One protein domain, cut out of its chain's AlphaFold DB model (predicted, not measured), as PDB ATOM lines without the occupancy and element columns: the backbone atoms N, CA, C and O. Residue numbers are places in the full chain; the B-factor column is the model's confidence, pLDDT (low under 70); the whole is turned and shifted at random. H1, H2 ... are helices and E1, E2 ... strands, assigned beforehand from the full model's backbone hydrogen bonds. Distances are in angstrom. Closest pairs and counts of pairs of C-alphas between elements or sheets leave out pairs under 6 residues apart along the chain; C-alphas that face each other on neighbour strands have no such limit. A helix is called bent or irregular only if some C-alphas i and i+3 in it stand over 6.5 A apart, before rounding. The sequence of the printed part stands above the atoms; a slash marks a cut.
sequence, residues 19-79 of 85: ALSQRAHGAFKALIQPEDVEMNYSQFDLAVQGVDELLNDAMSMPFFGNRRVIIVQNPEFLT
ATOM      1  N   ALA A  19     -26.839  28.045 -14.242       89.00
ATOM      2  CA  ALA A  19     -27.654  27.310 -15.208       89.00
ATOM      3  C   ALA A  19     -28.300  26.056 -14.593       89.00
ATOM      4  O   ALA A  19     -29.437  25.714 -14.929       89.00
ATOM      5  N   LEU A  20     -27.596  25.370 -13.686       87.94
ATOM      6  CA  LEU A  20     -28.140  24.206 -12.985       87.94
ATOM      7  C   LEU A  20     -29.165  24.625 -11.932       87.94
ATOM      8  O   LEU A  20     -30.214  23.990 -11.839       87.94
ATOM      9  N   SER A  21     -28.910  25.723 -11.220       87.94
ATOM     10  CA  SER A  21     -29.858  26.296 -10.260       87.94
ATOM     11  C   SER A  21     -31.179  26.690 -10.936       87.94
ATOM     12  O   SER A  21     -32.250  26.230 -10.538       87.94
ATOM     13  N   GLN A  22     -31.119  27.409 -12.063       89.69
ATOM     14  CA  GLN A  22     -32.315  27.767 -12.836       89.69
ATOM     15  C   GLN A  22     -33.083  26.538 -13.345       89.69
ATOM     16  O   GLN A  22     -34.316  26.504 -13.279       89.69
ATOM     17  N   ARG A  23     -32.375  25.505 -13.823       91.62
ATOM     18  CA  ARG A  23     -33.001  24.236 -14.232       91.62
ATOM     19  C   ARG A  23     -33.681  23.534 -13.056       91.62
ATOM     20  O   ARG A  23     -34.797  23.047 -13.220       91.62
ATOM     21  N   ALA A  24     -33.044  23.511 -11.886       90.31
ATOM     22  CA  ALA A  24     -33.613  22.932 -10.674       90.31
ATOM     23  C   ALA A  24     -34.867  23.694 -10.218       90.31
ATOM     24  O   ALA A  24     -35.893  23.065  -9.960       90.31
ATOM     25  N   HIS A  25     -34.835  25.031 -10.203       91.31
ATOM     26  CA  HIS A  25     -36.007  25.854  -9.880       91.31
ATOM     27  C   HIS A  25     -37.179  25.552 -10.821       91.31
ATOM     28  O   HIS A  25     -38.301  25.336 -10.361       91.31
ATOM     29  N   GLY A  26     -36.919  25.467 -12.130       93.81
ATOM     30  CA  GLY A  26     -37.933  25.093 -13.118       93.81
ATOM     31  C   GLY A  26     -38.514  23.698 -12.875       93.81
ATOM     32  O   GLY A  26     -39.733  23.531 -12.898       93.81
ATOM     33  N   ALA A  27     -37.661  22.713 -12.582       93.44
ATOM     34  CA  ALA A  27     -38.088  21.346 -12.289       93.44
ATOM     35  C   ALA A  27     -38.957  21.260 -11.021       93.44
ATOM     36  O   ALA A  27     -39.963  20.556 -11.023       93.44
ATOM     37  N   PHE A  28     -38.616  22.004  -9.965       91.69
ATOM     38  CA  PHE A  28     -39.433  22.053  -8.751       91.69
ATOM     39  C   PHE A  28     -40.749  22.796  -8.957       91.69
ATOM     40  O   PHE A  28     -41.787  22.321  -8.503       91.69
ATOM     41  N   LYS A  29     -40.739  23.924  -9.676       93.44
ATOM     42  CA  LYS A  29     -41.965  24.661 -10.006       93.44
ATOM     43  C   LYS A  29     -42.952  23.793 -10.793       93.44
ATOM     44  O   LYS A  29     -44.149  23.865 -10.544       93.44
ATOM     45  N   ALA A  30     -42.451  22.926 -11.676       94.00
ATOM     46  CA  ALA A  30     -43.258  21.985 -12.452       94.00
ATOM     47  C   ALA A  30     -43.918  20.863 -11.619       94.00
ATOM     48  O   ALA A  30     -44.721  20.106 -12.158       94.00
ATOM     49  N   LEU A  31     -43.609  20.742 -10.320       90.38
ATOM     50  CA  LEU A  31     -44.320  19.834  -9.408       90.38
ATOM     51  C   LEU A  31     -45.692  20.372  -8.974       90.38
ATOM     52  O   LEU A  31     -46.465  19.626  -8.371       90.38
ATOM     53  N   ILE A  32     -45.972  21.652  -9.233       90.94
ATOM     54  CA  ILE A  32     -47.234  22.321  -8.916       90.94
ATOM     55  C   ILE A  32     -48.054  22.464 -10.202       90.94
ATOM     56  O   ILE A  32     -47.503  22.778 -11.259       90.94
ATOM     57  N   GLN A  33     -49.368  22.241 -10.118       91.69
ATOM     58  CA  GLN A  33     -50.261  22.458 -11.256       91.69
ATOM     59  C   GLN A  33     -50.250  23.939 -11.662       91.69
ATOM     60  O   GLN A  33     -50.197  24.792 -10.774       91.69
ATOM     61  N   PRO A  34     -50.298  24.275 -12.964       91.81
ATOM     62  CA  PRO A  34     -50.184  25.656 -13.440       91.81
ATOM     63  C   PRO A  34     -51.119  26.656 -12.743       91.81
ATOM     64  O   PRO A  34     -50.690  27.760 -12.411       91.81
ATOM     65  N   GLU A  35     -52.363  26.254 -12.495       91.62
ATOM     66  CA  GLU A  35     -53.410  27.030 -11.822       91.62
ATOM     67  C   GLU A  35     -53.127  27.308 -10.337       91.62
ATOM     68  O   GLU A  35     -53.623  28.291  -9.791       91.62
ATOM     69  N   ASP A  36     -52.286  26.490  -9.703       92.56
ATOM     70  CA  ASP A  36     -52.007  26.535  -8.266       92.56
ATOM     71  C   ASP A  36     -50.645  27.179  -7.944       92.56
ATOM     72  O   ASP A  36     -50.316  27.396  -6.772       92.56
ATOM     73  N   VAL A  37     -49.829  27.477  -8.966       92.38
ATOM     74  CA  VAL A  37     -48.450  27.982  -8.821       92.38
ATOM     75  C   VAL A  37     -48.392  29.242  -7.965       92.38
ATOM     76  O   VAL A  37     -47.520  29.344  -7.110       92.38
ATOM     77  N   GLU A  38     -49.306  30.186  -8.175       92.44
ATOM     78  CA  GLU A  38     -49.289  31.480  -7.482       92.44
ATOM     79  C   GLU A  38     -49.412  31.339  -5.957       92.44
ATOM     80  O   GLU A  38     -48.859  32.144  -5.215       92.44
ATOM     81  N   MET A  39     -50.080  30.285  -5.482       92.00
ATOM     82  CA  MET A  39     -50.361  30.071  -4.055       92.00
ATOM     83  C   MET A  39     -49.451  29.023  -3.398       92.00
ATOM     84  O   MET A  39     -49.391  28.925  -2.167       92.00
ATOM     85  N   ASN A  40     -48.759  28.215  -4.207       92.69
ATOM     86  CA  ASN A  40     -47.956  27.079  -3.747       92.69
ATOM     87  C   ASN A  40     -46.475  27.145  -4.148       92.69
ATOM     88  O   ASN A  40     -45.734  26.207  -3.840       92.69
ATOM     89  N   TYR A  41     -46.034  28.216  -4.810       93.31
ATOM     90  CA  TYR A  41     -44.634  28.450  -5.151       93.31
ATOM     91  C   TYR A  41     -44.164  29.815  -4.640       93.31
ATOM     92  O   TYR A  41     -44.594  30.852  -5.144       93.31
ATOM     93  N   SER A  42     -43.211  29.799  -3.711       93.94
ATOM     94  CA  SER A  42     -42.615  31.008  -3.136       93.94
ATOM     95  C   SER A  42     -41.102  31.021  -3.327       93.94
ATOM     96  O   SER A  42     -40.449  29.975  -3.376       93.94
ATOM     97  N   GLN A  43     -40.527  32.218  -3.425       93.38
ATOM     98  CA  GLN A  43     -39.082  32.425  -3.471       93.38
ATOM     99  C   GLN A  43     -38.702  33.440  -2.402       93.38
ATOM    100  O   GLN A  43     -39.309  34.506  -2.343       93.38
ATOM    101  N   PHE A  44     -37.696  33.108  -1.600       93.56
ATOM    102  CA  PHE A  44     -37.155  33.982  -0.567       93.56
ATOM    103  C   PHE A  44     -35.677  34.242  -0.825       93.56
ATOM    104  O   PHE A  44     -34.925  33.308  -1.109       93.56
ATOM    105  N   ASP A  45     -35.265  35.497  -0.690       92.56
ATOM    106  CA  ASP A  45     -33.858  35.886  -0.644       92.56
ATOM    107  C   ASP A  45     -33.504  36.299   0.786       92.56
ATOM    108  O   ASP A  45     -33.920  37.356   1.261       92.56
ATOM    109  N   LEU A  46     -32.731  35.462   1.478       91.75
ATOM    110  CA  LEU A  46     -32.386  35.688   2.882       91.75
ATOM    111  C   LEU A  46     -31.280  36.733   3.089       91.75
ATOM    112  O   LEU A  46     -30.950  37.042   4.233       91.75
ATOM    113  N   ALA A  47     -30.747  37.325   2.015       90.62
ATOM    114  CA  ALA A  47     -29.931  38.532   2.117       90.62
ATOM    115  C   ALA A  47     -30.778  39.781   2.431       90.62
ATOM    116  O   ALA A  47     -30.246  40.774   2.929       90.62
ATOM    117  N   VAL A  48     -32.083  39.744   2.129       94.19
ATOM    118  CA  VAL A  48     -32.993  40.894   2.271       94.19
ATOM    119  C   VAL A  48     -34.261  40.585   3.066       94.19
ATOM    120  O   VAL A  48     -34.821  41.498   3.670       94.19
ATOM    121  N   GLN A  49     -34.706  39.328   3.098       94.31
ATOM    122  CA  GLN A  49     -35.875  38.872   3.852       94.31
ATOM    123  C   GLN A  49     -35.469  38.110   5.114       94.31
ATOM    124  O   GLN A  49     -34.472  37.385   5.139       94.31
ATOM    125  N   GLY A  50     -36.278  38.250   6.165       91.25
ATOM    126  CA  GLY A  50     -36.076  37.543   7.424       91.25
ATOM    127  C   GLY A  50     -36.377  36.046   7.324       91.25
ATOM    128  O   GLY A  50     -37.271  35.605   6.599       91.25
ATOM    129  N   VAL A  51     -35.642  35.237   8.096       90.06
ATOM    130  CA  VAL A  51     -35.883  33.783   8.203       90.06
ATOM    131  C   VAL A  51     -37.279  33.488   8.768       90.06
ATOM    132  O   VAL A  51     -37.881  32.469   8.444       90.06
ATOM    133  N   ASP A  52     -37.817  34.373   9.598       92.69
ATOM    134  CA  ASP A  52     -39.161  34.288  10.164       92.69
ATOM    135  C   ASP A  52     -40.267  34.359   9.100       92.69
ATOM    136  O   ASP A  52     -41.218  33.579   9.170       92.69
ATOM    137  N   GLU A  53     -40.124  35.208   8.077       93.62
ATOM    138  CA  GLU A  53     -41.058  35.252   6.941       93.62
ATOM    139  C   GLU A  53     -41.072  33.922   6.178       93.62
ATOM    140  O   GLU A  53     -42.138  33.352   5.928       93.62
ATOM    141  N   LEU A  54     -39.882  33.389   5.883       90.62
ATOM    142  CA  LEU A  54     -39.710  32.077   5.256       90.62
ATOM    143  C   LEU A  54     -40.373  30.969   6.087       90.62
ATOM    144  O   LEU A  54     -41.082  30.116   5.547       90.62
ATOM    145  N   LEU A  55     -40.133  30.958   7.400       90.62
ATOM    146  CA  LEU A  55     -40.685  29.942   8.296       90.62
ATOM    147  C   LEU A  55     -42.212  30.017   8.361       90.62
ATOM    148  O   LEU A  55     -42.863  28.972   8.355       90.62
ATOM    149  N   ASN A  56     -42.790  31.219   8.378       91.31
ATOM    150  CA  ASN A  56     -44.243  31.394   8.365       91.31
ATOM    151  C   ASN A  56     -44.887  30.784   7.109       91.31
ATOM    152  O   ASN A  56     -45.917  30.107   7.213       91.31
ATOM    153  N   ASP A  57     -44.268  30.953   5.937       89.25
ATOM    154  CA  ASP A  57     -44.742  30.318   4.701       89.25
ATOM    155  C   ASP A  57     -44.530  28.789   4.733       89.25
ATOM    156  O   ASP A  57     -45.446  28.008   4.464       89.25
ATOM    157  N   ALA A  58     -43.353  28.330   5.167       87.88
ATOM    158  CA  ALA A  58     -43.018  26.904   5.234       87.88
ATOM    159  C   ALA A  58     -43.897  26.094   6.204       87.88
ATOM    160  O   ALA A  58     -44.100  24.892   6.006       87.88
ATOM    161  N   MET A  59     -44.415  26.732   7.253       86.62
ATOM    162  CA  MET A  59     -45.342  26.116   8.209       86.62
ATOM    163  C   MET A  59     -46.795  26.108   7.725       86.62
ATOM    164  O   MET A  59     -47.628  25.402   8.297       86.62
ATOM    165  N   SER A  60     -47.111  26.880   6.689       86.00
ATOM    166  CA  SER A  60     -48.462  26.982   6.155       86.00
ATOM    167  C   SER A  60     -48.773  25.807   5.219       86.00
ATOM    168  O   SER A  60     -47.915  25.320   4.479       86.00
ATOM    169  N   MET A  61     -50.016  25.320   5.274       84.94
ATOM    170  CA  MET A  61     -50.464  24.206   4.433       84.94
ATOM    171  C   MET A  61     -50.503  24.608   2.951       84.94
ATOM    172  O   MET A  61     -50.795  25.768   2.649       84.94
ATOM    173  N   PRO A  62     -50.275  23.664   2.018       85.94
ATOM    174  CA  PRO A  62     -50.522  23.903   0.602       85.94
ATOM    175  C   PRO A  62     -51.982  24.303   0.332       85.94
ATOM    176  O   PRO A  62     -52.915  23.791   0.953       85.94
ATOM    177  N   PHE A  63     -52.188  25.197  -0.631       81.44
ATOM    178  CA  PHE A  63     -53.508  25.626  -1.080       81.44
ATOM    179  C   PHE A  63     -54.073  24.614  -2.085       81.44
ATOM    180  O   PHE A  63     -53.517  24.473  -3.170       81.44
ATOM    181  N   PHE A  64     -55.127  23.880  -1.698       76.81
ATOM    182  CA  PHE A  64     -55.820  22.825  -2.475       76.81
ATOM    183  C   PHE A  64     -54.933  21.774  -3.180       76.81
ATOM    184  O   PHE A  64     -55.417  21.027  -4.026       76.81
ATOM    185  N   GLY A  65     -53.660  21.659  -2.801       70.88
ATOM    186  CA  GLY A  65     -52.689  20.767  -3.426       70.88
ATOM    187  C   GLY A  65     -52.007  19.840  -2.428       70.88
ATOM    188  O   GLY A  65     -52.132  19.988  -1.218       70.88
ATOM    189  N   ASN A  66     -51.223  18.898  -2.950       79.62
ATOM    190  CA  ASN A  66     -50.473  17.946  -2.122       79.62
ATOM    191  C   ASN A  66     -49.123  18.504  -1.644       79.62
ATOM    192  O   ASN A  66     -48.424  17.859  -0.863       79.62
ATOM    193  N   ARG A  67     -48.661  19.617  -2.233       84.31
ATOM    194  CA  ARG A  67     -47.282  20.100  -2.095       84.31
ATOM    195  C   ARG A  67     -47.212  21.613  -2.215       84.31
ATOM    196  O   ARG A  67     -47.919  22.209  -3.019       84.31
ATOM    197  N   ARG A  68     -46.280  22.192  -1.462       89.75
ATOM    198  CA  ARG A  68     -45.795  23.563  -1.600       89.75
ATOM    199  C   ARG A  68     -44.296  23.519  -1.866       89.75
ATOM    200  O   ARG A  68     -43.590  22.698  -1.279       89.75
ATOM    201  N   VAL A  69     -43.824  24.385  -2.752       91.31
ATOM    202  CA  VAL A  69     -42.408  24.529  -3.095       91.31
ATOM    203  C   VAL A  69     -41.942  25.902  -2.642       91.31
ATOM    204  O   VAL A  69     -42.531  26.916  -3.003       91.31
ATOM    205  N   ILE A  70     -40.861  25.928  -1.868       92.12
ATOM    206  CA  ILE A  70     -40.217  27.163  -1.433       92.12
ATOM    207  C   ILE A  70     -38.758  27.105  -1.859       92.12
ATOM    208  O   ILE A  70     -38.037  26.175  -1.493       92.12
ATOM    209  N   ILE A  71     -38.333  28.090  -2.644       91.31
ATOM    210  CA  ILE A  71     -36.936  28.273  -3.034       91.31
ATOM    211  C   ILE A  71     -36.309  29.307  -2.106       91.31
ATOM    212  O   ILE A  71     -36.856  30.393  -1.926       91.31
ATOM    213  N   VAL A  72     -35.152  28.975  -1.542       90.44
ATOM    214  CA  VAL A  72     -34.410  29.846  -0.626       90.44
ATOM    215  C   VAL A  72     -33.071  30.201  -1.263       90.44
ATOM    216  O   VAL A  72     -32.301  29.311  -1.620       90.44
ATOM    217  N   GLN A  73     -32.806  31.495  -1.403       88.56
ATOM    218  CA  GLN A  73     -31.579  32.058  -1.961       88.56
ATOM    219  C   GLN A  73     -30.768  32.752  -0.864       88.56
ATOM    220  O   GLN A  73     -31.324  33.202   0.139       88.56
ATOM    221  N   ASN A  74     -29.447  32.799  -1.060       87.75
ATOM    222  CA  ASN A  74     -28.473  33.426  -0.160       87.75
ATOM    223  C   ASN A  74     -28.631  33.053   1.334       87.75
ATOM    224  O   ASN A  74     -28.681  33.937   2.191       87.75
ATOM    225  N   PRO A  75     -28.729  31.755   1.701       87.19
ATOM    226  CA  PRO A  75     -28.854  31.350   3.098       87.19
ATOM    227  C   PRO A  75     -27.485  31.371   3.804       87.19
ATOM    228  O   PRO A  75     -26.960  30.323   4.173       87.19
ATOM    229  N   GLU A  76     -26.901  32.553   4.012       80.94
ATOM    230  CA  GLU A  76     -25.532  32.731   4.546       80.94
ATOM    231  C   GLU A  76     -25.289  32.053   5.911       80.94
ATOM    232  O   GLU A  76     -24.172  31.693   6.270       80.94
ATOM    233  N   PHE A  77     -26.339  31.800   6.695       76.06
ATOM    234  CA  PHE A  77     -26.204  31.042   7.944       76.06
ATOM    235  C   PHE A  77     -25.857  29.555   7.719       76.06
ATOM    236  O   PHE A  77     -25.344  28.909   8.632       76.06
ATOM    237  N   LEU A  78     -26.131  28.999   6.530       72.19
ATOM    238  CA  LEU A  78     -25.777  27.624   6.150       72.19
ATOM    239  C   LEU A  78     -24.323  27.494   5.684       72.19
ATOM    240  O   LEU A  78     -23.790  26.385   5.675       72.19
ATOM    241  N   THR A  79     -23.687  28.600   5.289       65.62
ATOM    242  CA  THR A  79     -22.318  28.633   4.751       65.62
ATOM    243  C   THR A  79     -21.271  28.938   5.817       65.62
ATOM    244  O   THR A  79     -20.078  28.916   5.509       65.62
TER     245      THR A  79
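This is residues 19 to 79 of the 85 residues of the protein "DNA_pol3_delta domain-containing protein" of Leuconostoc lactis (UniProt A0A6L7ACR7). Two parallel strands, E1 and E2, lie side by side as a narrow ribbon in the middle, with H1 on one side of it and H3 on the other. H1 comes near the ribbon with its residues 24 to 29, and the short H2 sits at the end where the strands begin. The printed part has 61 residues with three named helices and two named strands in the order H1, H2, E1, H3, E2, a mixed class of helices and strands. It is only just compact, close to loose, with a radius of gyration of the C-alphas of 12.2 A, and flat, spanning 33 by 29 by 15 A.

H1, residues 19 to 29, begins with C-alpha 19 at (-27.654, 27.310, -15.208) and is 15.5 A long from first to last C-alpha. H2, residues 34 to 40, is 10.0 A long and irregular: C-alphas 35 and 38 are 7.5 A apart. E1, residues 41 to 45, measures 13.8 A. H3, residues 51 to 58, measures 10.3 A. E2, residues 69 to 73, measures 13.2 A and ends with C-alpha 73 at (-31.579, 32.058, -1.961).

E1 and E2 are parallel, at 14 degrees, with N 44 and O 71 at 2.9 A and N 73 and O 44 at 2.8 A, within hydrogen-bond range. E1, H3 and E2 form a strand-helix-strand unit, two parallel neighbour strands with a helix between them in the chain, and its crossover is right-handed. The closest C-alphas of E1 and H3 are those of Phe 44 and Leu 54, 6.6 A apart. Those of H1 and E2 are Phe 28 and Val 69, 6.9 A apart. H1 and H2 are close but not clearly touching, with Lys 29 and Val 37 their closest C-alphas at 7.4 A, and about perpendicular at 83 degrees. H3 is apart from H1 and H2. Every O i to N i+4 pair is within hydrogen-bond range in H1 and H3; in H2 it is 1 of 3, beside 2 of 4 O i to N i+3 pairs.

The C-alphas of Glu 35 and Thr 79 are the two farthest apart, at 35.3 A. The printed part has no cut. The link from H3 to E2, 10 residues, is short, and the other links are tight. The mean pLDDT of the printed part is 88.8, and residue 79 is under 70.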